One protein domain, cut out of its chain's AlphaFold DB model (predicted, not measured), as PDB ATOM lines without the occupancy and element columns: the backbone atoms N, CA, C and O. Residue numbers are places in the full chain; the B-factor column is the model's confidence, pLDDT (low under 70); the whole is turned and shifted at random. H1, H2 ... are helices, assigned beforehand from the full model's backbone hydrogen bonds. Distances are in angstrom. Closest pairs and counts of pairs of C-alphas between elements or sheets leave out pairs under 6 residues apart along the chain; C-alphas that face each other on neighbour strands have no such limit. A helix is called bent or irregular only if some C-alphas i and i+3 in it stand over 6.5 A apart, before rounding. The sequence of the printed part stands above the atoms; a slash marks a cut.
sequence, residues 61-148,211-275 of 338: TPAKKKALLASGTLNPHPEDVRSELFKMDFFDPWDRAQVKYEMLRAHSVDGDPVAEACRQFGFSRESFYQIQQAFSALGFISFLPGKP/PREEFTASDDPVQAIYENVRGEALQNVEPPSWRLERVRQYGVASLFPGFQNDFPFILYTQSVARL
ATOM      1  N   THR A  61     211.418 238.509 341.176       79.56
ATOM      2  CA  THR A  61     212.175 238.351 339.928       79.56
ATOM      3  C   THR A  61     212.726 236.920 339.806       79.56
ATOM      4  O   THR A  61     213.106 236.311 340.814       79.56
ATOM      5  N   PRO A  62     212.823 236.341 338.592       77.56
ATOM      6  CA  PRO A  62     213.346 234.983 338.418       77.56
ATOM      7  C   PRO A  62     214.740 234.782 339.032       77.56
ATOM      8  O   PRO A  62     215.030 233.719 339.587       77.56
ATOM      9  N   ALA A  63     215.583 235.820 338.983       79.56
ATOM     10  CA  ALA A  63     216.904 235.833 339.603       79.56
ATOM     11  C   ALA A  63     216.821 235.735 341.134       79.56
ATOM     12  O   ALA A  63     217.461 234.863 341.728       79.56
ATOM     13  N   LYS A  64     215.967 236.546 341.769       85.94
ATOM     14  CA  LYS A  64     215.770 236.502 343.219       85.94
ATOM     15  C   LYS A  64     215.167 235.183 343.672       85.94
ATOM     16  O   LYS A  64     215.651 234.587 344.629       85.94
ATOM     17  N   LYS A  65     214.191 234.641 342.940       87.31
ATOM     18  CA  LYS A  65     213.613 233.326 343.249       87.31
ATOM     19  C   LYS A  65     214.679 232.228 343.238       87.31
ATOM     20  O   LYS A  65     214.702 231.385 344.132       87.31
ATOM     21  N   LYS A  66     215.594 232.257 342.261       85.31
ATOM     22  CA  LYS A  66     216.741 231.337 342.195       85.31
ATOM     23  C   LYS A  66     217.675 231.506 343.399       85.31
ATOM     24  O   LYS A  66     218.110 230.504 343.959       85.31
ATOM     25  N   ALA A  67     217.941 232.738 343.825       86.56
ATOM     26  CA  ALA A  67     218.774 233.024 344.995       86.56
ATOM     27  C   ALA A  67     218.141 232.536 346.312       86.56
ATOM     28  O   ALA A  67     218.808 231.906 347.135       86.56
ATOM     29  N   LEU A  68     216.835 232.750 346.481       90.62
ATOM     30  CA  LEU A  68     216.062 232.258 347.625       90.62
ATOM     31  C   LEU A  68     216.011 230.724 347.660       90.62
ATOM     32  O   LEU A  68     216.099 230.115 348.725       90.62
ATOM     33  N   LEU A  69     215.919 230.078 346.494       89.31
ATOM     34  CA  LEU A  69     216.036 228.622 346.382       89.31
ATOM     35  C   LEU A  69     217.435 228.133 346.769       89.31
ATOM     36  O   LEU A  69     217.548 227.192 347.551       89.31
ATOM     37  N   ALA A  70     218.489 228.777 346.263       85.56
ATOM     38  CA  ALA A  70     219.877 228.399 346.536       85.56
ATOM     39  C   ALA A  70     220.250 228.555 348.019       85.56
ATOM     40  O   ALA A  70     220.943 227.711 348.581       85.56
ATOM     41  N   SER A  71     219.746 229.604 348.671       85.44
ATOM     42  CA  SER A  71     219.925 229.838 350.109       85.44
ATOM     43  C   SER A  71     218.946 229.048 350.991       85.44
ATOM     44  O   SER A  71     219.099 229.023 352.212       85.44
ATOM     45  N   GLY A  72     217.954 228.382 350.389       88.44
ATOM     46  CA  GLY A  72     216.909 227.635 351.088       88.44
ATOM     47  C   GLY A  72     215.981 228.512 351.938       88.44
ATOM     48  O   GLY A  72     215.395 228.029 352.908       88.44
ATOM     49  N   THR A  73     215.854 229.795 351.591       92.50
ATOM     50  CA  THR A  73     214.958 230.765 352.238       92.50
ATOM     51  C   THR A  73     213.709 231.073 351.415       92.50
ATOM     52  O   THR A  73     212.945 231.956 351.792       92.50
ATOM     53  N   LEU A  74     213.449 230.347 350.321       93.94
ATOM     54  CA  LEU A  74     212.199 230.498 349.576       93.94
ATOM     55  C   LEU A  74     210.990 230.147 350.462       93.94
ATOM     56  O   LEU A  74     210.911 229.052 351.023       93.94
ATOM     57  N   ASN A  75     210.034 231.068 350.569       94.44
ATOM     58  CA  ASN A  75     208.767 230.841 351.249       94.44
ATOM     59  C   ASN A  75     207.887 229.912 350.396       94.44
ATOM     60  O   ASN A  75     207.601 230.253 349.248       94.44
ATOM     61  N   PRO A  76     207.448 228.753 350.924       92.06
ATOM     62  CA  PRO A  76     206.539 227.869 350.199       92.06
ATOM     63  C   PRO A  76     205.121 228.439 350.052       92.06
ATOM     64  O   PRO A  76     204.425 228.022 349.133       92.06
ATOM     65  N   HIS A  77     204.716 229.363 350.934       92.19
ATOM     66  CA  HIS A  77     203.370 229.946 350.983       92.19
ATOM     67  C   HIS A  77     203.440 231.483 351.037       92.19
ATOM     68  O   HIS A  77     203.184 232.084 352.086       92.19
ATOM     69  N   PRO A  78     203.888 232.155 349.958       94.06
ATOM     70  CA  PRO A  78     203.894 233.619 349.881       94.06
ATOM     71  C   PRO A  78     202.483 234.222 349.978       94.06
ATOM     72  O   PRO A  78     202.324 235.306 350.530       94.06
ATOM     73  N   GLU A  79     201.455 233.512 349.510       93.44
ATOM     74  CA  GLU A  79     200.047 233.930 349.536       93.44
ATOM     75  C   GLU A  79     199.458 234.091 350.947       93.44
ATOM     76  O   GLU A  79     198.464 234.797 351.135       93.44
ATOM     77  N   ASP A  80     200.076 233.464 351.950       94.38
ATOM     78  CA  ASP A  80     199.649 233.569 353.345       94.38
ATOM     79  C   ASP A  80     200.138 234.864 354.018       94.38
ATOM     80  O   ASP A  80     199.680 235.204 355.113       94.38
ATOM     81  N   VAL A  81     201.044 235.609 353.372       96.50
ATOM     82  CA  VAL A  81     201.540 236.903 353.854       96.50
ATOM     83  C   VAL A  81     200.560 237.999 353.433       96.50
ATOM     84  O   VAL A  81     200.444 238.349 352.264       96.50
ATOM     85  N   ARG A  82     199.833 238.540 354.411       94.62
ATOM     86  CA  ARG A  82     198.745 239.518 354.241       94.62
ATOM     87  C   ARG A  82     199.082 240.912 354.762       94.62
ATOM     88  O   ARG A  82     198.235 241.797 354.697       94.62
ATOM     89  N   SER A  83     200.271 241.098 355.329       94.06
ATOM     90  CA  SER A  83     200.723 242.408 355.792       94.06
ATOM     91  C   SER A  83     200.826 243.384 354.615       94.06
ATOM     92  O   SER A  83     201.444 243.078 353.596       94.06
ATOM     93  N   GLU A  84     200.252 244.577 354.776       90.69
ATOM     94  CA  GLU A  84     200.286 245.658 353.779       90.69
ATOM     95  C   GLU A  84     201.717 246.096 353.436       90.69
ATOM     96  O   GLU A  84     201.977 246.566 352.331       90.69
ATOM     97  N   LEU A  85     202.662 245.870 354.352       90.19
ATOM     98  CA  LEU A  85     204.079 246.163 354.167       90.19
ATOM     99  C   LEU A  85     204.671 245.430 352.948       90.19
ATOM    100  O   LEU A  85     205.500 245.986 352.233       90.19
ATOM    101  N   PHE A  86     204.182 244.220 352.656       91.50
ATOM    102  CA  PHE A  86     204.627 243.367 351.543       91.50
ATOM    103  C   PHE A  86     204.056 243.770 350.179       91.50
ATOM    104  O   PHE A  86     204.242 243.060 349.194       91.50
ATOM    105  N   LYS A  87     203.364 244.912 350.110       87.00
ATOM    106  CA  LYS A  87     202.997 245.559 348.846       87.00
ATOM    107  C   LYS A  87     204.075 246.519 348.341       87.00
ATOM    108  O   LYS A  87     203.983 246.961 347.205       87.00
ATOM    109  N   MET A  88     205.063 246.861 349.171       85.44
ATOM    110  CA  MET A  88     206.185 247.715 348.779       85.44
ATOM    111  C   MET A  88     207.333 246.882 348.194       85.44
ATOM    112  O   MET A  88     207.615 245.791 348.685       85.44
ATOM    113  N   ASP A  89     208.083 247.449 347.248       81.81
ATOM    114  CA  ASP A  89     209.141 246.768 346.477       81.81
ATOM    115  C   ASP A  89     210.229 246.063 347.308       81.81
ATOM    116  O   ASP A  89     210.852 245.099 346.859       81.81
ATOM    117  N   PHE A  90     210.516 246.559 348.515       89.19
ATOM    118  CA  PHE A  90     211.553 245.990 349.380       89.19
ATOM    119  C   PHE A  90     211.119 244.708 350.099       89.19
ATOM    120  O   PHE A  90     211.957 243.837 350.354       89.19
ATOM    121  N   PHE A  91     209.841 244.595 350.456       93.06
ATOM    122  CA  PHE A  91     209.335 243.495 351.271       93.06
ATOM    123  C   PHE A  91     208.769 242.409 350.370       93.06
ATOM    124  O   PHE A  91     207.791 242.618 349.660       93.06
ATOM    125  N   ASP A  92     209.381 241.231 350.407       93.44
ATOM    126  CA  ASP A  92     209.058 240.156 349.483       93.44
ATOM    127  C   ASP A  92     208.423 238.957 350.199       93.44
ATOM    128  O   ASP A  92     209.084 238.315 351.025       93.44
ATOM    129  N   PRO A  93     207.165 238.597 349.880       95.44
ATOM    130  CA  PRO A  93     206.487 237.488 350.542       95.44
ATOM    131  C   PRO A  93     207.149 236.138 350.235       95.44
ATOM    132  O   PRO A  93     206.961 235.177 350.985       95.44
ATOM    133  N   TRP A  94     207.951 236.047 349.171       94.69
ATOM    134  CA  TRP A  94     208.726 234.859 348.826       94.69
ATOM    135  C   TRP A  94     210.013 234.725 349.646       94.69
ATOM    136  O   TRP A  94     210.578 233.632 349.688       94.69
ATOM    137  N   ASP A  95     210.480 235.776 350.325       95.38
ATOM    138  CA  ASP A  95     211.639 235.699 351.213       95.38
ATOM    139  C   ASP A  95     211.214 235.281 352.625       95.38
ATOM    140  O   ASP A  95     210.833 236.084 353.478       95.38
ATOM    141  N   ARG A  96     211.324 233.983 352.914       95.62
ATOM    142  CA  ARG A  96     210.901 233.424 354.202       95.62
ATOM    143  C   ARG A  96     211.674 234.009 355.379       95.62
ATOM    144  O   ARG A  96     211.127 234.037 356.480       95.62
ATOM    145  N   ALA A  97     212.932 234.414 355.193       95.06
ATOM    146  CA  ALA A  97     213.716 235.004 356.270       95.06
ATOM    147  C   ALA A  97     213.207 236.413 356.598       95.06
ATOM    148  O   ALA A  97     213.016 236.723 357.774       95.06
ATOM    149  N   GLN A  98     212.888 237.203 355.568       96.06
ATOM    150  CA  GLN A  98     212.283 238.525 355.725       96.06
ATOM    151  C   GLN A  98     210.922 238.448 356.426       96.06
ATOM    152  O   GLN A  98     210.703 239.132 357.422       96.06
ATOM    153  N   VAL A  99     210.038 237.545 355.979       97.31
ATOM    154  CA  VAL A  99     208.700 237.368 356.571       97.31
ATOM    155  C   VAL A  99     208.791 236.972 358.054       97.31
ATOM    156  O   VAL A  99     208.042 237.495 358.879       97.31
ATOM    157  N   LYS A 100     209.723 236.080 358.434       96.75
ATOM    158  CA  LYS A 100     209.937 235.710 359.850       96.75
ATOM    159  C   LYS A 100     210.376 236.905 360.694       96.75
ATOM    160  O   LYS A 100     209.888 237.056 361.812       96.75
ATOM    161  N   TYR A 101     211.310 237.704 360.183       96.56
ATOM    162  CA  TYR A 101     211.838 238.848 360.913       96.56
ATOM    163  C   TYR A 101     210.779 239.939 361.089       96.56
ATOM    164  O   TYR A 101     210.519 240.351 362.216       96.56
ATOM    165  N   GLU A 102     210.102 240.334 360.008       96.81
ATOM    166  CA  GLU A 102     209.050 241.352 360.065       96.81
ATOM    167  C   GLU A 102     207.877 240.918 360.960       96.81
ATOM    168  O   GLU A 102     207.331 241.747 361.678       96.81
ATOM    169  N   MET A 103     207.549 239.619 361.030       96.69
ATOM    170  CA  MET A 103     206.560 239.104 361.989       96.69
ATOM    171  C   MET A 103     206.983 239.342 363.448       96.69
ATOM    172  O   MET A 103     206.168 239.762 364.272       96.69
ATOM    173  N   LEU A 104     208.239 239.040 363.802       95.25
ATOM    174  CA  LEU A 104     208.734 239.281 365.163       95.25
ATOM    175  C   LEU A 104     208.821 240.781 365.467       95.25
ATOM    176  O   LEU A 104     208.516 241.192 366.590       95.25
ATOM    177  N   ARG A 105     209.207 241.583 364.467       94.25
ATOM    178  CA  ARG A 105     209.288 243.042 364.550       94.25
ATOM    179  C   ARG A 105     207.913 243.676 364.764       94.25
ATOM    180  O   ARG A 105     207.796 244.510 365.652       94.25
ATOM    181  N   ALA A 106     206.880 243.226 364.051       92.81
ATOM    182  CA  ALA A 106     205.507 243.706 364.225       92.81
ATOM    183  C   ALA A 106     205.025 243.539 365.673       92.81
ATOM    184  O   ALA A 106     204.508 244.470 366.282       92.81
ATOM    185  N   HIS A 107     205.277 242.374 366.278       91.31
ATOM    186  CA  HIS A 107     204.927 242.163 367.683       91.31
ATOM    187  C   HIS A 107     205.756 243.028 368.639       91.31
ATOM    188  O   HIS A 107     205.228 243.592 369.595       91.31
ATOM    189  N   SER A 108     207.067 243.087 368.419       87.00
ATOM    190  CA  SER A 108     207.994 243.556 369.449       87.00
ATOM    191  C   SER A 108     208.331 245.042 369.357       87.00
ATOM    192  O   SER A 108     208.638 245.654 370.374       87.00
ATOM    193  N   VAL A 109     208.294 245.610 368.151       88.25
ATOM    194  CA  VAL A 109     208.534 247.035 367.882       88.25
ATOM    195  C   VAL A 109     207.216 247.764 367.700       88.25
ATOM    196  O   VAL A 109     206.999 248.788 368.340       88.25
ATOM    197  N   ASP A 110     206.334 247.230 366.853       85.88
ATOM    198  CA  ASP A 110     205.083 247.911 366.506       85.88
ATOM    199  C   ASP A 110     203.968 247.628 367.543       85.88
ATOM    200  O   ASP A 110     202.969 248.341 367.601       85.88
ATOM    201  N   GLY A 111     204.176 246.649 368.436       86.81
ATOM    202  CA  GLY A 111     203.297 246.351 369.572       86.81
ATOM    203  C   GLY A 111     202.094 245.468 369.235       86.81
ATOM    204  O   GLY A 111     201.199 245.308 370.070       86.81
ATOM    205  N   ASP A 112     202.061 244.874 368.040       91.06
ATOM    206  CA  ASP A 112     200.943 244.044 367.600       91.06
ATOM    207  C   ASP A 112     200.760 242.821 368.515       91.06
ATOM    208  O   ASP A 112     201.733 242.159 368.893       91.06
ATOM    209  N   PRO A 113     199.523 242.417 368.851       94.75
ATOM    210  CA  PRO A 113     199.295 241.158 369.550       94.75
ATOM    211  C   PRO A 113     199.869 239.971 368.761       94.75
ATOM    212  O   PRO A 113     199.690 239.884 367.549       94.75
ATOM    213  N   VAL A 114     200.456 238.976 369.441       94.06
ATOM    214  CA  VAL A 114     201.034 237.776 368.786       94.06
ATOM    215  C   VAL A 114     200.054 237.117 367.810       94.06
ATOM    216  O   VAL A 114     200.435 236.678 366.732       94.06
ATOM    217  N   ALA A 115     198.772 237.049 368.179       96.00
ATOM    218  CA  ALA A 115     197.735 236.476 367.327       96.00
ATOM    219  C   ALA A 115     197.568 237.229 366.000       96.00
ATOM    220  O   ALA A 115     197.320 236.602 364.972       96.00
ATOM    221  N   GLU A 116     197.705 238.549 366.048       96.12
ATOM    222  CA  GLU A 116     197.555 239.442 364.911       96.12
ATOM    223  C   GLU A 116     198.793 239.388 364.010       96.12
ATOM    224  O   GLU A 116     198.655 239.125 362.818       96.12
ATOM    225  N   ALA A 117     199.997 239.449 364.586       95.75
ATOM    226  CA  ALA A 117     201.238 239.220 363.844       95.75
ATOM    227  C   ALA A 117     201.237 237.837 363.154       95.75
ATOM    228  O   ALA A 117     201.503 237.709 361.963       95.75
ATOM    229  N   CYS A 118     200.837 236.769 363.843       97.19
ATOM    230  CA  CYS A 118     200.690 235.451 363.217       97.19
ATOM    231  C   CYS A 118     199.731 235.457 362.011       97.19
ATOM    232  O   CYS A 118     200.024 234.835 360.988       97.19
ATOM    233  N   ARG A 119     198.600 236.165 362.124       96.81
ATOM    234  CA  ARG A 119     197.577 236.268 361.075       96.81
ATOM    235  C   ARG A 119     198.065 237.060 359.863       96.81
ATOM    236  O   ARG A 119     197.759 236.674 358.739       96.81
ATOM    237  N   GLN A 120     198.804 238.147 360.082       96.50
ATOM    238  CA  GLN A 120     199.339 238.991 359.012       96.50
ATOM    239  C   GLN A 120     200.463 238.312 358.223       96.50
ATOM    240  O   GLN A 120     200.616 238.582 357.037       96.50
ATOM    241  N   PHE A 121     201.244 237.435 358.854       96.81
ATOM    242  CA  PHE A 121     202.457 236.867 358.254       96.81
ATOM    243  C   PHE A 121     202.354 235.370 357.911       96.81
ATOM    244  O   PHE A 121     203.339 234.770 357.477       96.81
ATOM    245  N   GLY A 122     201.188 234.747 358.111       96.12
ATOM    246  CA  GLY A 122     200.960 233.353 357.720       96.12
ATOM    247  C   GLY A 122     201.655 232.326 358.621       96.12
ATOM    248  O   GLY A 122     202.245 231.357 358.138       96.12
ATOM    249  N   PHE A 123     201.640 232.536 359.941       96.69
ATOM    250  CA  PHE A 123     202.254 231.622 360.913       96.69
ATOM    251  C   PHE A 123     201.278 231.188 362.002       96.69
ATOM    252  O   PHE A 123     200.332 231.887 362.349       96.69
ATOM    253  N   SER A 124     201.548 230.031 362.612       96.50
ATOM    254  CA  SER A 124     200.881 229.628 363.850       96.50
ATOM    255  C   SER A 124     201.542 230.274 365.073       96.50
ATOM    256  O   SER A 124     202.741 230.562 365.065       96.50
ATOM    257  N   ARG A 125     200.789 230.423 366.173       95.88
ATOM    258  CA  ARG A 125     201.331 230.907 367.459       95.88
ATOM    259  C   ARG A 125     202.473 230.031 367.977       95.88
ATOM    260  O   ARG A 125     203.432 230.535 368.546       95.88
ATOM    261  N   GLU A 126     202.389 228.719 367.768       95.00
ATOM    262  CA  GLU A 126     203.470 227.801 368.133       95.00
ATOM    263  C   GLU A 126     204.750 228.115 367.345       95.00
ATOM    264  O   GLU A 126     205.824 228.233 367.933       95.00
ATOM    265  N   SER A 127     204.625 228.315 366.027       94.25
ATOM    266  CA  SER A 127     205.760 228.669 365.171       94.25
ATOM    267  C   SER A 127     206.367 230.003 365.589       94.25
ATOM    268  O   SER A 127     207.587 230.114 365.650       94.25
ATOM    269  N   PHE A 128     205.532 230.989 365.934       96.12
ATOM    270  CA  PHE A 128     205.984 232.281 366.446       96.12
ATOM    271  C   PHE A 128     206.920 232.114 367.644       96.12
ATOM    272  O   PHE A 128     208.052 232.589 367.597       96.12
ATOM    273  N   TYR A 129     206.506 231.380 368.680       94.81
ATOM    274  CA  TYR A 129     207.341 231.205 369.872       94.81
ATOM    275  C   TYR A 129     208.621 230.413 369.585       94.81
ATOM    276  O   TYR A 129     209.672 230.717 370.149       94.81
ATOM    277  N   GLN A 130     208.572 229.426 368.687       93.25
ATOM    278  CA  GLN A 130     209.772 228.697 368.264       93.25
ATOM    279  C   GLN A 130     210.763 229.611 367.530       93.25
ATOM    280  O   GLN A 130     211.963 229.570 367.807       93.25
ATOM    281  N   ILE A 131     210.264 230.451 366.620       93.81
ATOM    282  CA  ILE A 131     211.064 231.406 365.848       93.81
ATOM    283  C   ILE A 131     211.632 232.487 366.774       93.81
ATOM    284  O   ILE A 131     212.829 232.743 366.727       93.81
ATOM    285  N   GLN A 132     210.817 233.049 367.669       93.19
ATOM    286  CA  GLN A 132     211.244 234.032 368.668       93.19
ATOM    287  C   GLN A 132     212.350 233.468 369.565       93.19
ATOM    288  O   GLN A 132     213.370 234.120 369.788       93.19
ATOM    289  N   GLN A 133     212.192 232.231 370.045       89.06
ATOM    290  CA  GLN A 133     213.201 231.572 370.869       89.06
ATOM    291  C   GLN A 133     214.512 231.340 370.104       89.06
ATOM    292  O   GLN A 133     215.590 231.531 370.675       89.06
ATOM    293  N   ALA A 134     214.426 230.914 368.840       88.81
ATOM    294  CA  ALA A 134     215.589 230.691 367.986       88.81
ATOM    295  C   ALA A 134     216.316 232.006 367.668       88.81
ATOM    296  O   ALA A 134     217.538 232.064 367.799       88.81
ATOM    297  N   PHE A 135     215.568 233.064 367.352       89.81
ATOM    298  CA  PHE A 135     216.092 234.408 367.130       89.81
ATOM    299  C   PHE A 135     216.781 234.951 368.382       89.81
ATOM    300  O   PHE A 135     217.939 235.335 368.330       89.81
ATOM    301  N   SER A 136     216.153 234.820 369.549       85.44
ATOM    302  CA  SER A 136     216.764 235.231 370.822       85.44
ATOM    303  C   SER A 136     218.022 234.424 371.181       85.44
ATOM    304  O   SER A 136     218.701 234.734 372.153       85.44
ATOM    305  N   ALA A 137     218.270 233.274 370.540       82.56
ATOM    306  CA  ALA A 137     219.407 232.398 370.840       82.56
ATOM    307  C   ALA A 137     220.554 232.525 369.837       82.56
ATOM    308  O   ALA A 137     221.705 232.358 370.225       82.56
ATOM    309  N   LEU A 138     220.237 232.739 368.562       83.56
ATOM    310  CA  LEU A 138     221.202 232.715 367.465       83.56
ATOM    311  C   LEU A 138     221.219 234.026 366.668       83.56
ATOM    312  O   LEU A 138     222.097 234.198 365.833       83.56
ATOM    313  N   GLY A 139     220.266 234.927 366.895       87.75
ATOM    314  CA  GLY A 139     220.070 236.127 366.090       87.75
ATOM    315  C   GLY A 139     219.461 235.816 364.723       87.75
ATOM    316  O   GLY A 139     218.752 234.821 364.527       87.75
ATOM    317  N   PHE A 140     219.765 236.660 363.750       87.81
ATOM    318  CA  PHE A 140     219.255 236.644 362.386       87.81
ATOM    319  C   PHE A 140     219.598 235.346 361.642       87.81
ATOM    320  O   PHE A 140     218.812 234.872 360.819       87.81
ATOM    321  N   ILE A 141     220.729 234.702 361.969       87.69
ATOM    322  CA  ILE A 141     221.118 233.409 361.372       87.69
ATOM    323  C   ILE A 141     220.067 232.314 361.621       87.69
ATOM    324  O   ILE A 141     219.968 231.369 360.842       87.69
ATOM    325  N   SER A 142     219.242 232.450 362.670       89.56
ATOM    326  CA  SER A 142     218.153 231.513 362.983       89.56
ATOM    327  C   SER A 142     217.092 231.404 361.885       89.56
ATOM    328  O   SER A 142     216.342 230.424 361.842       89.56
ATOM    329  N   PHE A 143     217.005 232.395 360.994       90.75
ATOM    330  CA  PHE A 143     216.030 232.395 359.912       90.75
ATOM    331  C   PHE A 143     216.467 231.572 358.702       90.75
ATOM    332  O   PHE A 143     215.589 231.134 357.947       90.75
ATOM    333  N   LEU A 144     217.771 231.317 358.561       88.75
ATOM    334  CA  LEU A 144     218.325 230.448 357.528       88.75
ATOM    335  C   LEU A 144     218.074 228.967 357.859       88.75
ATOM    336  O   LEU A 144     217.963 228.595 359.034       88.75
ATOM    337  N   PRO A 145     217.978 228.089 356.846       82.44
ATOM    338  CA  PRO A 145     217.846 226.658 357.083       82.44
ATOM    339  C   PRO A 145     219.070 226.121 357.841       82.44
ATOM    340  O   PRO A 145     220.191 226.092 357.335       82.44
ATOM    341  N   GLY A 146     218.855 225.661 359.075       70.38
ATOM    342  CA  GLY A 146     219.866 224.912 359.817       70.38
ATOM    343  C   GLY A 146     220.105 223.531 359.196       70.38
ATOM    344  O   GLY A 146     219.226 222.977 358.535       70.38
ATOM    345  N   LYS A 147     221.277 222.928 359.449       53.84
ATOM    346  CA  LYS A 147     221.545 221.536 359.045       53.84
ATOM    347  C   LYS A 147     220.426 220.637 359.596       53.84
ATOM    348  O   LYS A 147     220.254 220.618 360.819       53.84
ATOM    349  N   PRO A 148     219.677 219.892 358.760       49.94
ATOM    350  CA  PRO A 148     218.624 219.002 359.234       49.94
ATOM    351  C   PRO A 148     219.242 217.889 360.086       49.94
ATOM    352  O   PRO A 148     219.749 216.884 359.596       49.94
ATOM    353  N   PRO A 211     211.565 233.603 379.151       43.78
ATOM    354  CA  PRO A 211     211.124 234.162 377.862       43.78
ATOM    355  C   PRO A 211     210.798 235.664 377.845       43.78
ATOM    356  O   PRO A 211     210.023 236.081 376.990       43.78
ATOM    357  N   ARG A 212     211.278 236.470 378.799       42.03
ATOM    358  CA  ARG A 212     210.756 237.838 378.986       42.03
ATOM    359  C   ARG A 212     211.724 238.986 378.754       42.03
ATOM    360  O   ARG A 212     211.265 240.119 378.784       42.03
ATOM    361  N   GLU A 213     212.989 238.732 378.453       45.09
ATOM    362  CA  GLU A 213     213.939 239.820 378.223       45.09
ATOM    363  C   GLU A 213     214.340 239.910 376.749       45.09
ATOM    364  O   GLU A 213     215.040 239.060 376.206       45.09
ATOM    365  N   GLU A 214     213.789 240.973 376.157       50.75
ATOM    366  CA  GLU A 214     214.322 241.812 375.089       50.75
ATOM    367  C   GLU A 214     214.458 241.219 373.682       50.75
ATOM    368  O   GLU A 214     215.378 240.495 373.319       50.75
ATOM    369  N   PHE A 215     213.550 241.681 372.821       51.50
ATOM    370  CA  PHE A 215     213.646 241.642 371.364       51.50
ATOM    371  C   PHE A 215     214.885 242.376 370.800       51.50
ATOM    372  O   PHE A 215     215.083 242.438 369.588       51.50
ATOM    373  N   THR A 216     215.770 242.903 371.639       49.12
ATOM    374  CA  THR A 216     217.050 243.445 371.201       49.12
ATOM    375  C   THR A 216     218.098 242.338 371.202       49.12
ATOM    376  O   THR A 216     218.810 242.130 372.184       49.12
ATOM    377  N   ALA A 217     218.286 241.679 370.057       52.16
ATOM    378  CA  ALA A 217     219.625 241.205 369.715       52.16
ATOM    379  C   ALA A 217     220.479 242.453 369.414       52.16
ATOM    380  O   ALA A 217     220.764 242.776 368.267       52.16
ATOM    381  N   SER A 218     220.822 243.198 370.474       52.22
ATOM    382  CA  SER A 218     221.472 244.514 370.395       52.22
ATOM    383  C   SER A 218     222.831 244.470 369.684       52.22
ATOM    384  O   SER A 218     223.322 245.515 369.270       52.22
ATOM    385  N   ASP A 219     223.395 243.275 369.485       67.00
ATOM    386  CA  ASP A 219     224.719 243.067 368.900       67.00
ATOM    387  C   ASP A 219     224.712 242.189 367.633       67.00
ATOM    388  O   ASP A 219     225.776 241.738 367.204       67.00
ATOM    389  N   ASP A 220     223.555 241.899 367.013       79.44
ATOM    390  CA  ASP A 220     223.563 241.162 365.741       79.44
ATOM    391  C   ASP A 220     223.905 242.101 364.564       79.44
ATOM    392  O   ASP A 220     223.089 242.952 364.184       79.44
ATOM    393  N   PRO A 221     225.079 241.938 363.918       82.31
ATOM    394  CA  PRO A 221     225.489 242.813 362.827       82.31
ATOM    395  C   PRO A 221     224.554 242.718 361.614       82.31
ATOM    396  O   PRO A 221     224.371 243.705 360.903       82.31
ATOM    397  N   VAL A 222     223.943 241.556 361.365       86.06
ATOM    398  CA  VAL A 222     223.016 241.359 360.244       86.06
ATOM    399  C   VAL A 222     221.684 242.041 360.527       86.06
ATOM    400  O   VAL A 222     221.129 242.656 359.618       86.06
ATOM    401  N   GLN A 223     221.203 242.005 361.775       87.31
ATOM    402  CA  GLN A 223     219.997 242.740 362.161       87.31
ATOM    403  C   GLN A 223     220.179 244.248 361.970       87.31
ATOM    404  O   GLN A 223     219.327 244.890 361.361       87.31
ATOM    405  N   ALA A 224     221.307 244.803 362.425       85.88
ATOM    406  CA  ALA A 224     221.610 246.222 362.251       85.88
ATOM    407  C   ALA A 224     221.682 246.613 360.766       85.88
ATOM    408  O   ALA A 224     221.138 247.637 360.353       85.88
ATOM    409  N   ILE A 225     222.315 245.777 359.934       86.56
ATOM    410  CA  ILE A 225     222.341 245.989 358.483       86.56
ATOM    411  C   ILE A 225     220.924 245.952 357.901       86.56
ATOM    412  O   ILE A 225     220.595 246.808 357.081       86.56
ATOM    413  N   TYR A 226     220.105 244.986 358.317       92.38
ATOM    414  CA  TYR A 226     218.736 244.834 357.841       92.38
ATOM    415  C   TYR A 226     217.857 246.042 358.212       92.38
ATOM    416  O   TYR A 226     217.191 246.589 357.341       92.38
ATOM    417  N   GLU A 227     217.890 246.514 359.461       92.12
ATOM    418  CA  GLU A 227     217.123 247.700 359.881       92.12
ATOM    419  C   GLU A 227     217.567 248.971 359.143       92.12
ATOM    420  O   GLU A 227     216.726 249.790 358.774       92.12
ATOM    421  N   ASN A 228     218.862 249.110 358.837       89.88
ATOM    422  CA  ASN A 228     219.359 250.225 358.028       89.88
ATOM    423  C   ASN A 228     218.787 250.196 356.602       89.88
ATOM    424  O   ASN A 228     218.254 251.205 356.143       89.88
ATOM    425  N   VAL A 229     218.850 249.050 355.907       90.81
ATOM    426  CA  VAL A 229     218.285 248.942 354.545       90.81
ATOM    427  C   VAL A 229     216.764 249.027 354.542       90.81
ATOM    428  O   VAL A 229     216.183 249.548 353.596       90.81
ATOM    429  N   ARG A 230     216.111 248.556 355.609       92.50
ATOM    430  CA  ARG A 230     214.671 248.696 355.810       92.50
ATOM    431  C   ARG A 230     214.288 250.165 355.960       92.50
ATOM    432  O   ARG A 230     213.344 250.609 355.318       92.50
ATOM    433  N   GLY A 231     215.013 250.925 356.781       90.62
ATOM    434  CA  GLY A 231     214.796 252.363 356.945       90.62
ATOM    435  C   GLY A 231     214.988 253.126 355.635       90.62
ATOM    436  O   GLY A 231     214.147 253.939 355.268       90.62
ATOM    437  N   GLU A 232     216.045 252.796 354.896       88.81
ATOM    438  CA  GLU A 232     216.320 253.358 353.574       88.81
ATOM    439  C   GLU A 232     215.197 253.062 352.565       88.81
ATOM    440  O   GLU A 232     214.731 253.966 351.872       88.81
ATOM    441  N   ALA A 233     214.707 251.817 352.536       88.69
ATOM    442  CA  ALA A 233     213.586 251.412 351.696       88.69
ATOM    443  C   ALA A 233     212.298 252.171 352.031       88.69
ATOM    444  O   ALA A 233     211.575 252.579 351.130       88.69
ATOM    445  N   LEU A 234     212.010 252.381 353.319       88.81
ATOM    446  CA  LEU A 234     210.826 253.123 353.758       88.81
ATOM    447  C   LEU A 234     210.916 254.621 353.442       88.81
ATOM    448  O   LEU A 234     209.892 255.266 353.232       88.81
ATOM    449  N   GLN A 235     212.127 255.175 353.411       85.88
ATOM    450  CA  GLN A 235     212.378 256.570 353.053       85.88
ATOM    451  C   GLN A 235     212.401 256.807 351.534       85.88
ATOM    452  O   GLN A 235     212.415 257.964 351.120       85.88
ATOM    453  N   ASN A 236     212.390 255.744 350.716       78.88
ATOM    454  CA  ASN A 236     212.536 255.806 349.256       78.88
ATOM    455  C   ASN A 236     213.743 256.661 348.822       78.88
ATOM    456  O   ASN A 236     213.639 257.499 347.927       78.88
ATOM    457  N   VAL A 237     214.888 256.486 349.494       71.81
ATOM    458  CA  VAL A 237     216.109 257.247 349.189       71.81
ATOM    459  C   VAL A 237     216.655 256.820 347.827       71.81
ATOM    460  O   VAL A 237     216.963 255.647 347.620       71.81
ATOM    461  N   GLU A 238     216.817 257.776 346.909       73.88
ATOM    462  CA  GLU A 238     217.492 257.562 345.628       73.88
ATOM    463  C   GLU A 238     218.846 258.294 345.571       73.88
ATOM    464  O   GLU A 238     218.924 259.472 345.936       73.88
ATOM    465  N   PRO A 239     219.918 257.637 345.083       77.31
ATOM    466  CA  PRO A 239     219.964 256.244 344.624       77.31
ATOM    467  C   PRO A 239     219.961 255.236 345.792       77.31
ATOM    468  O   PRO A 239     220.505 255.545 346.856       77.31
ATOM    469  N   PRO A 240     219.409 254.020 345.597       77.50
ATOM    470  CA  PRO A 240     219.445 252.987 346.623       77.50
ATOM    471  C   PRO A 240     220.889 252.560 346.903       77.50
ATOM    472  O   PRO A 240     221.732 252.446 346.008       77.50
ATOM    473  N   SER A 241     221.179 252.271 348.162       81.94
ATOM    474  CA  SER A 241     222.416 251.658 348.593       81.94
ATOM    475  C   SER A 241     222.533 250.261 348.006       81.94
ATOM    476  O   SER A 241     221.564 249.525 347.801       81.94
ATOM    477  N   TRP A 242     223.774 249.837 347.802       81.12
ATOM    478  CA  TRP A 242     224.061 248.495 347.308       81.12
ATOM    479  C   TRP A 242     223.506 247.397 348.224       81.12
ATOM    480  O   TRP A 242     223.229 246.295 347.757       81.12
ATOM    481  N   ARG A 243     223.354 247.661 349.530       84.94
ATOM    482  CA  ARG A 243     222.788 246.689 350.477       84.94
ATOM    483  C   ARG A 243     221.298 246.516 350.236       84.94
ATOM    484  O   ARG A 243     220.827 245.381 350.213       84.94
ATOM    485  N   LEU A 244     220.589 247.627 350.033       87.12
ATOM    486  CA  LEU A 244     219.180 247.620 349.675       87.12
ATOM    487  C   LEU A 244     218.971 246.872 348.354       87.12
ATOM    488  O   LEU A 244     218.170 245.937 348.295       87.12
ATOM    489  N   GLU A 245     219.762 247.202 347.331       85.12
ATOM    490  CA  GLU A 245     219.669 246.546 346.024       85.12
ATOM    491  C   GLU A 245     219.978 245.045 346.109       85.12
ATOM    492  O   GLU A 245     219.301 244.215 345.504       85.12
ATOM    493  N   ARG A 246     220.938 244.656 346.952       85.88
ATOM    494  CA  ARG A 246     221.255 243.244 347.177       85.88
ATOM    495  C   ARG A 246     220.082 242.479 347.792       85.88
ATOM    496  O   ARG A 246     219.774 241.379 347.338       85.88
ATOM    497  N   VAL A 247     219.409 243.045 348.794       89.62
ATOM    498  CA  VAL A 247     218.219 242.414 349.387       89.62
ATOM    499  C   VAL A 247     217.084 242.336 348.363       89.62
ATOM    500  O   VAL A 247     216.429 241.296 348.263       89.62
ATOM    501  N   ARG A 248     216.903 243.370 347.533       87.06
ATOM    502  CA  ARG A 248     215.929 243.354 346.430       87.06
ATOM    503  C   ARG A 248     216.208 242.243 345.422       87.06
ATOM    504  O   ARG A 248     215.269 241.568 345.017       87.06
ATOM    505  N   GLN A 249     217.468 242.006 345.066       84.25
ATOM    506  CA  GLN A 249     217.839 241.035 344.032       84.25
ATOM    507  C   GLN A 249     218.041 239.605 344.534       84.25
ATOM    508  O   GLN A 249     217.841 238.668 343.767       84.25
ATOM    509  N   TYR A 250     218.435 239.406 345.793       85.44
ATOM    510  CA  TYR A 250     218.873 238.094 346.296       85.44
ATOM    511  C   TYR A 250     218.242 237.695 347.632       85.44
ATOM    512  O   TYR A 250     218.480 236.590 348.123       85.44
ATOM    513  N   GLY A 251     217.427 238.572 348.216       90.19
ATOM    514  CA  GLY A 251     216.815 238.368 349.521       90.19
ATOM    515  C   GLY A 251     217.771 238.620 350.684       90.19
ATOM    516  O   GLY A 251     218.945 238.959 350.521       90.19
ATOM    517  N   VAL A 252     217.264 238.433 351.893       92.00
ATOM    518  CA  VAL A 252     217.939 238.756 353.152       92.00
ATOM    519  C   VAL A 252     219.125 237.830 353.434       92.00
ATOM    520  O   VAL A 252     220.095 238.239 354.070       92.00
ATOM    521  N   ALA A 253     219.121 236.610 352.886       88.81
ATOM    522  CA  ALA A 253     220.254 235.685 352.981       88.81
ATOM    523  C   ALA A 253     221.565 236.283 352.423       88.81
ATOM    524  O   ALA A 253     222.655 235.937 352.872       88.81
ATOM    525  N   SER A 254     221.467 237.232 351.493       87.00
ATOM    526  CA  SER A 254     222.611 237.919 350.885       87.00
ATOM    527  C   SER A 254     223.356 238.886 351.827       87.00
ATOM    528  O   SER A 254     224.470 239.333 351.521       87.00
ATOM    529  N   LEU A 255     222.761 239.221 352.979       87.62
ATOM    530  CA  LEU A 255     223.403 240.034 354.013       87.62
ATOM    531  C   LEU A 255     224.460 239.243 354.796       87.62
ATOM    532  O   LEU A 255     225.349 239.840 355.402       87.62
ATOM    533  N   PHE A 256     224.406 237.909 354.757       83.31
ATOM    534  CA  PHE A 256     225.341 237.061 355.486       83.31
ATOM    535  C   PHE A 256     226.707 236.968 354.784       83.31
ATOM    536  O   PHE A 256     226.781 236.854 353.552       83.31
ATOM    537  N   PRO A 257     227.818 236.964 355.544       71.50
ATOM    538  CA  PRO A 257     229.136 236.650 355.000       71.50
ATOM    539  C   PRO A 257     229.140 235.258 354.346       71.50
ATOM    540  O   PRO A 257     228.621 234.301 354.915       71.50
ATOM    541  N   GLY A 258     229.714 235.132 353.146       67.12
ATOM    542  CA  GLY A 258     229.794 233.861 352.405       67.12
ATOM    543  C   GLY A 258     228.652 233.595 351.415       67.12
ATOM    544  O   GLY A 258     228.842 232.817 350.486       67.12
ATOM    545  N   PHE A 259     227.525 234.307 351.517       64.75
ATOM    546  CA  PHE A 259     226.474 234.332 350.482       64.75
ATOM    547  C   PHE A 259     226.753 235.381 349.390       64.75
ATOM    548  O   PHE A 259     225.881 235.719 348.597       64.75
ATOM    549  N   GLN A 260     227.980 235.916 349.366       61.69
ATOM    550  CA  GLN A 260     228.405 237.025 348.508       61.69
ATOM    551  C   GLN A 260     229.171 236.584 347.251       61.69
ATOM    552  O   GLN A 260     229.517 237.419 346.422       61.69
ATOM    553  N   ASN A 261     229.455 235.287 347.117       52.19
ATOM    554  CA  ASN A 261     230.408 234.769 346.131       52.19
ATOM    555  C   ASN A 261     229.862 234.711 344.694       52.19
ATOM    556  O   ASN A 261     230.655 234.668 343.762       52.19
ATOM    557  N   ASP A 262     228.539 234.745 344.508       48.47
ATOM    558  CA  ASP A 262     227.902 234.757 343.179       48.47
ATOM    559  C   ASP A 262     227.767 236.173 342.593       48.47
ATOM    560  O   ASP A 262     227.178 236.356 341.526       48.47
ATOM    561  N   PHE A 263     228.295 237.192 343.276       51.50
ATOM    562  CA  PHE A 263     228.232 238.561 342.787       51.50
ATOM    563  C   PHE A 263     229.480 238.858 341.956       51.50
ATOM    564  O   PHE A 263     230.588 238.796 342.500       51.50
ATOM    565  N   PRO A 264     229.343 239.190 340.655       40.47
ATOM    566  CA  PRO A 264     230.466 239.708 339.892       40.47
ATOM    567  C   PRO A 264     230.870 240.995 340.591       40.47
ATOM    568  O   PRO A 264     230.083 241.930 340.569       40.47
ATOM    569  N   PHE A 265     232.004 240.967 341.303       40.69
ATOM    570  CA  PHE A 265     232.773 242.109 341.798       40.69
ATOM    571  C   PHE A 265     232.063 243.446 341.549       40.69
ATOM    572  O   PHE A 265     232.449 244.219 340.681       40.69
ATOM    573  N   ILE A 266     231.004 243.757 342.301       41.22
ATOM    574  CA  ILE A 266     230.570 245.144 342.345       41.22
ATOM    575  C   ILE A 266     231.680 245.765 343.167       41.22
ATOM    576  O   ILE A 266     231.720 245.606 344.389       41.22
ATOM    577  N   LEU A 267     232.675 246.299 342.448       37.91
ATOM    578  CA  LEU A 267     233.796 247.036 342.993       37.91
ATOM    579  C   LEU A 267     233.201 247.915 344.075       37.91
ATOM    580  O   LEU A 267     232.264 248.667 343.809       37.91
ATOM    581  N   TYR A 268     233.701 247.756 345.299       38.41
ATOM    582  CA  TYR A 268     233.403 248.668 346.383       38.41
ATOM    583  C   TYR A 268     233.901 250.052 345.951       38.41
ATOM    584  O   TYR A 268     234.947 250.509 346.392       38.41
ATOM    585  N   THR A 269     233.115 250.777 345.165       40.03
ATOM    586  CA  THR A 269     233.003 252.214 345.328       40.03
ATOM    587  C   THR A 269     232.131 252.404 346.565       40.03
ATOM    588  O   THR A 269     231.058 252.997 346.552       40.03
ATOM    589  N   GLN A 270     232.626 251.914 347.713       38.31
ATOM    590  CA  GLN A 270     232.484 252.754 348.883       38.31
ATOM    591  C   GLN A 270     233.023 254.089 348.399       38.31
ATOM    592  O   GLN A 270     234.205 254.212 348.076       38.31
ATOM    593  N   SER A 271     232.133 255.058 348.256       42.53
ATOM    594  CA  SER A 271     232.484 256.449 348.402       42.53
ATOM    595  C   SER A 271     233.079 256.582 349.803       42.53
ATOM    596  O   SER A 271     232.439 257.055 350.738       42.53
ATOM    597  N   VAL A 272     234.308 256.087 349.985       45.59
ATOM    598  CA  VAL A 272     235.173 256.524 351.063       45.59
ATOM    599  C   VAL A 272     235.177 258.026 350.865       45.59
ATOM    600  O   VAL A 272     235.578 258.499 349.797       45.59
ATOM    601  N   ALA A 273     234.579 258.756 351.808       46.34
ATOM    602  CA  ALA A 273     234.517 260.203 351.723       46.34
ATOM    603  C   ALA A 273     235.925 260.683 351.378       46.34
ATOM    604  O   ALA A 273     236.882 260.262 352.036       46.34
ATOM    605  N   ARG A 274     236.058 261.473 350.299       53.94
ATOM    606  CA  ARG A 274     237.360 261.996 349.884       53.94
ATOM    607  C   ARG A 274     238.010 262.577 351.130       53.94
ATOM    608  O   ARG A 274     237.445 263.473 351.760       53.94
ATOM    609  N   LEU A 275     239.170 262.047 351.504       53.56
ATOM    610  CA  LEU A 275     239.990 262.692 352.514       53.56
ATOM    611  C   LEU A 275     240.173 264.144 352.056       53.56
ATOM    612  O   LEU A 275     240.453 264.373 350.881       53.56
TER     613      LEU A 275
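Overview. This is residues 61 to 148 and 211 to 275 of the 338 residues of an uncharacterized protein of Acidobacteria bacterium (UniProt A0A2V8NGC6). Two groups of crossed helices stand next to each other: in one the kinked H5 crosses the hairpin of H3 and H4, in the other H6 and H7 cross beside the short H8. H1 packs on H7, H2 is a small outlier, and the last printed residues run off as a tail to Leu 275. The printed part has 153 residues with eight named helices, H1 to H8 in chain order, and no named strand: all helix. It is compact, with a radius of gyration of the C-alphas of 15.7 A and spans of 49 by 35 by 32 A.

Along the chain. H5, residues 125 to 143, measures 16.6 A; it is irregular, C-alphas 137 and 140 being 9.5 A apart, with a kink of 118 degrees near residue 137. H3 is residues 96 to 108, 18.5 A, and H4 is 114 to 121. H6, residues 221 to 235, measures 21.4 A; H7 is 242 to 250 and H8 252 to 255, ending at (223.403, 240.034, 354.013). H1, residues 62 to 71, begins at (213.346, 234.983, 338.418); H2 is 84 to 87.

Arrangement. H5 touches H3, closest C-alphas Ala 97 and Phe 143, 5.0 A. H3 and H4 touch as a hairpin, Met 103 to Ala 117 at 5.6 A between closest C-alphas. H6 touches H7, about perpendicular at 86 degrees, closest C-alphas Val 229 and Leu 244, 5.1 A. H1 touches H7, about perpendicular at 89 degrees, closest C-alphas Lys 64 and Tyr 250, 4.7 A. H2 touches no helix. O i to N i+4 pairs are within hydrogen-bond range throughout H1, H3, H4, H6 and H7, and in 11 of 15 in H5; H2 and H8 are too short.

Size, cuts and confidence. Residues 149 to 210 are not printed, a gap of 25.2 A between C-alphas 148 and 211. The link H1 to H2 is long. Confidence is under 70 at residues 147 to 148, 211 to 219 and 258 to 275.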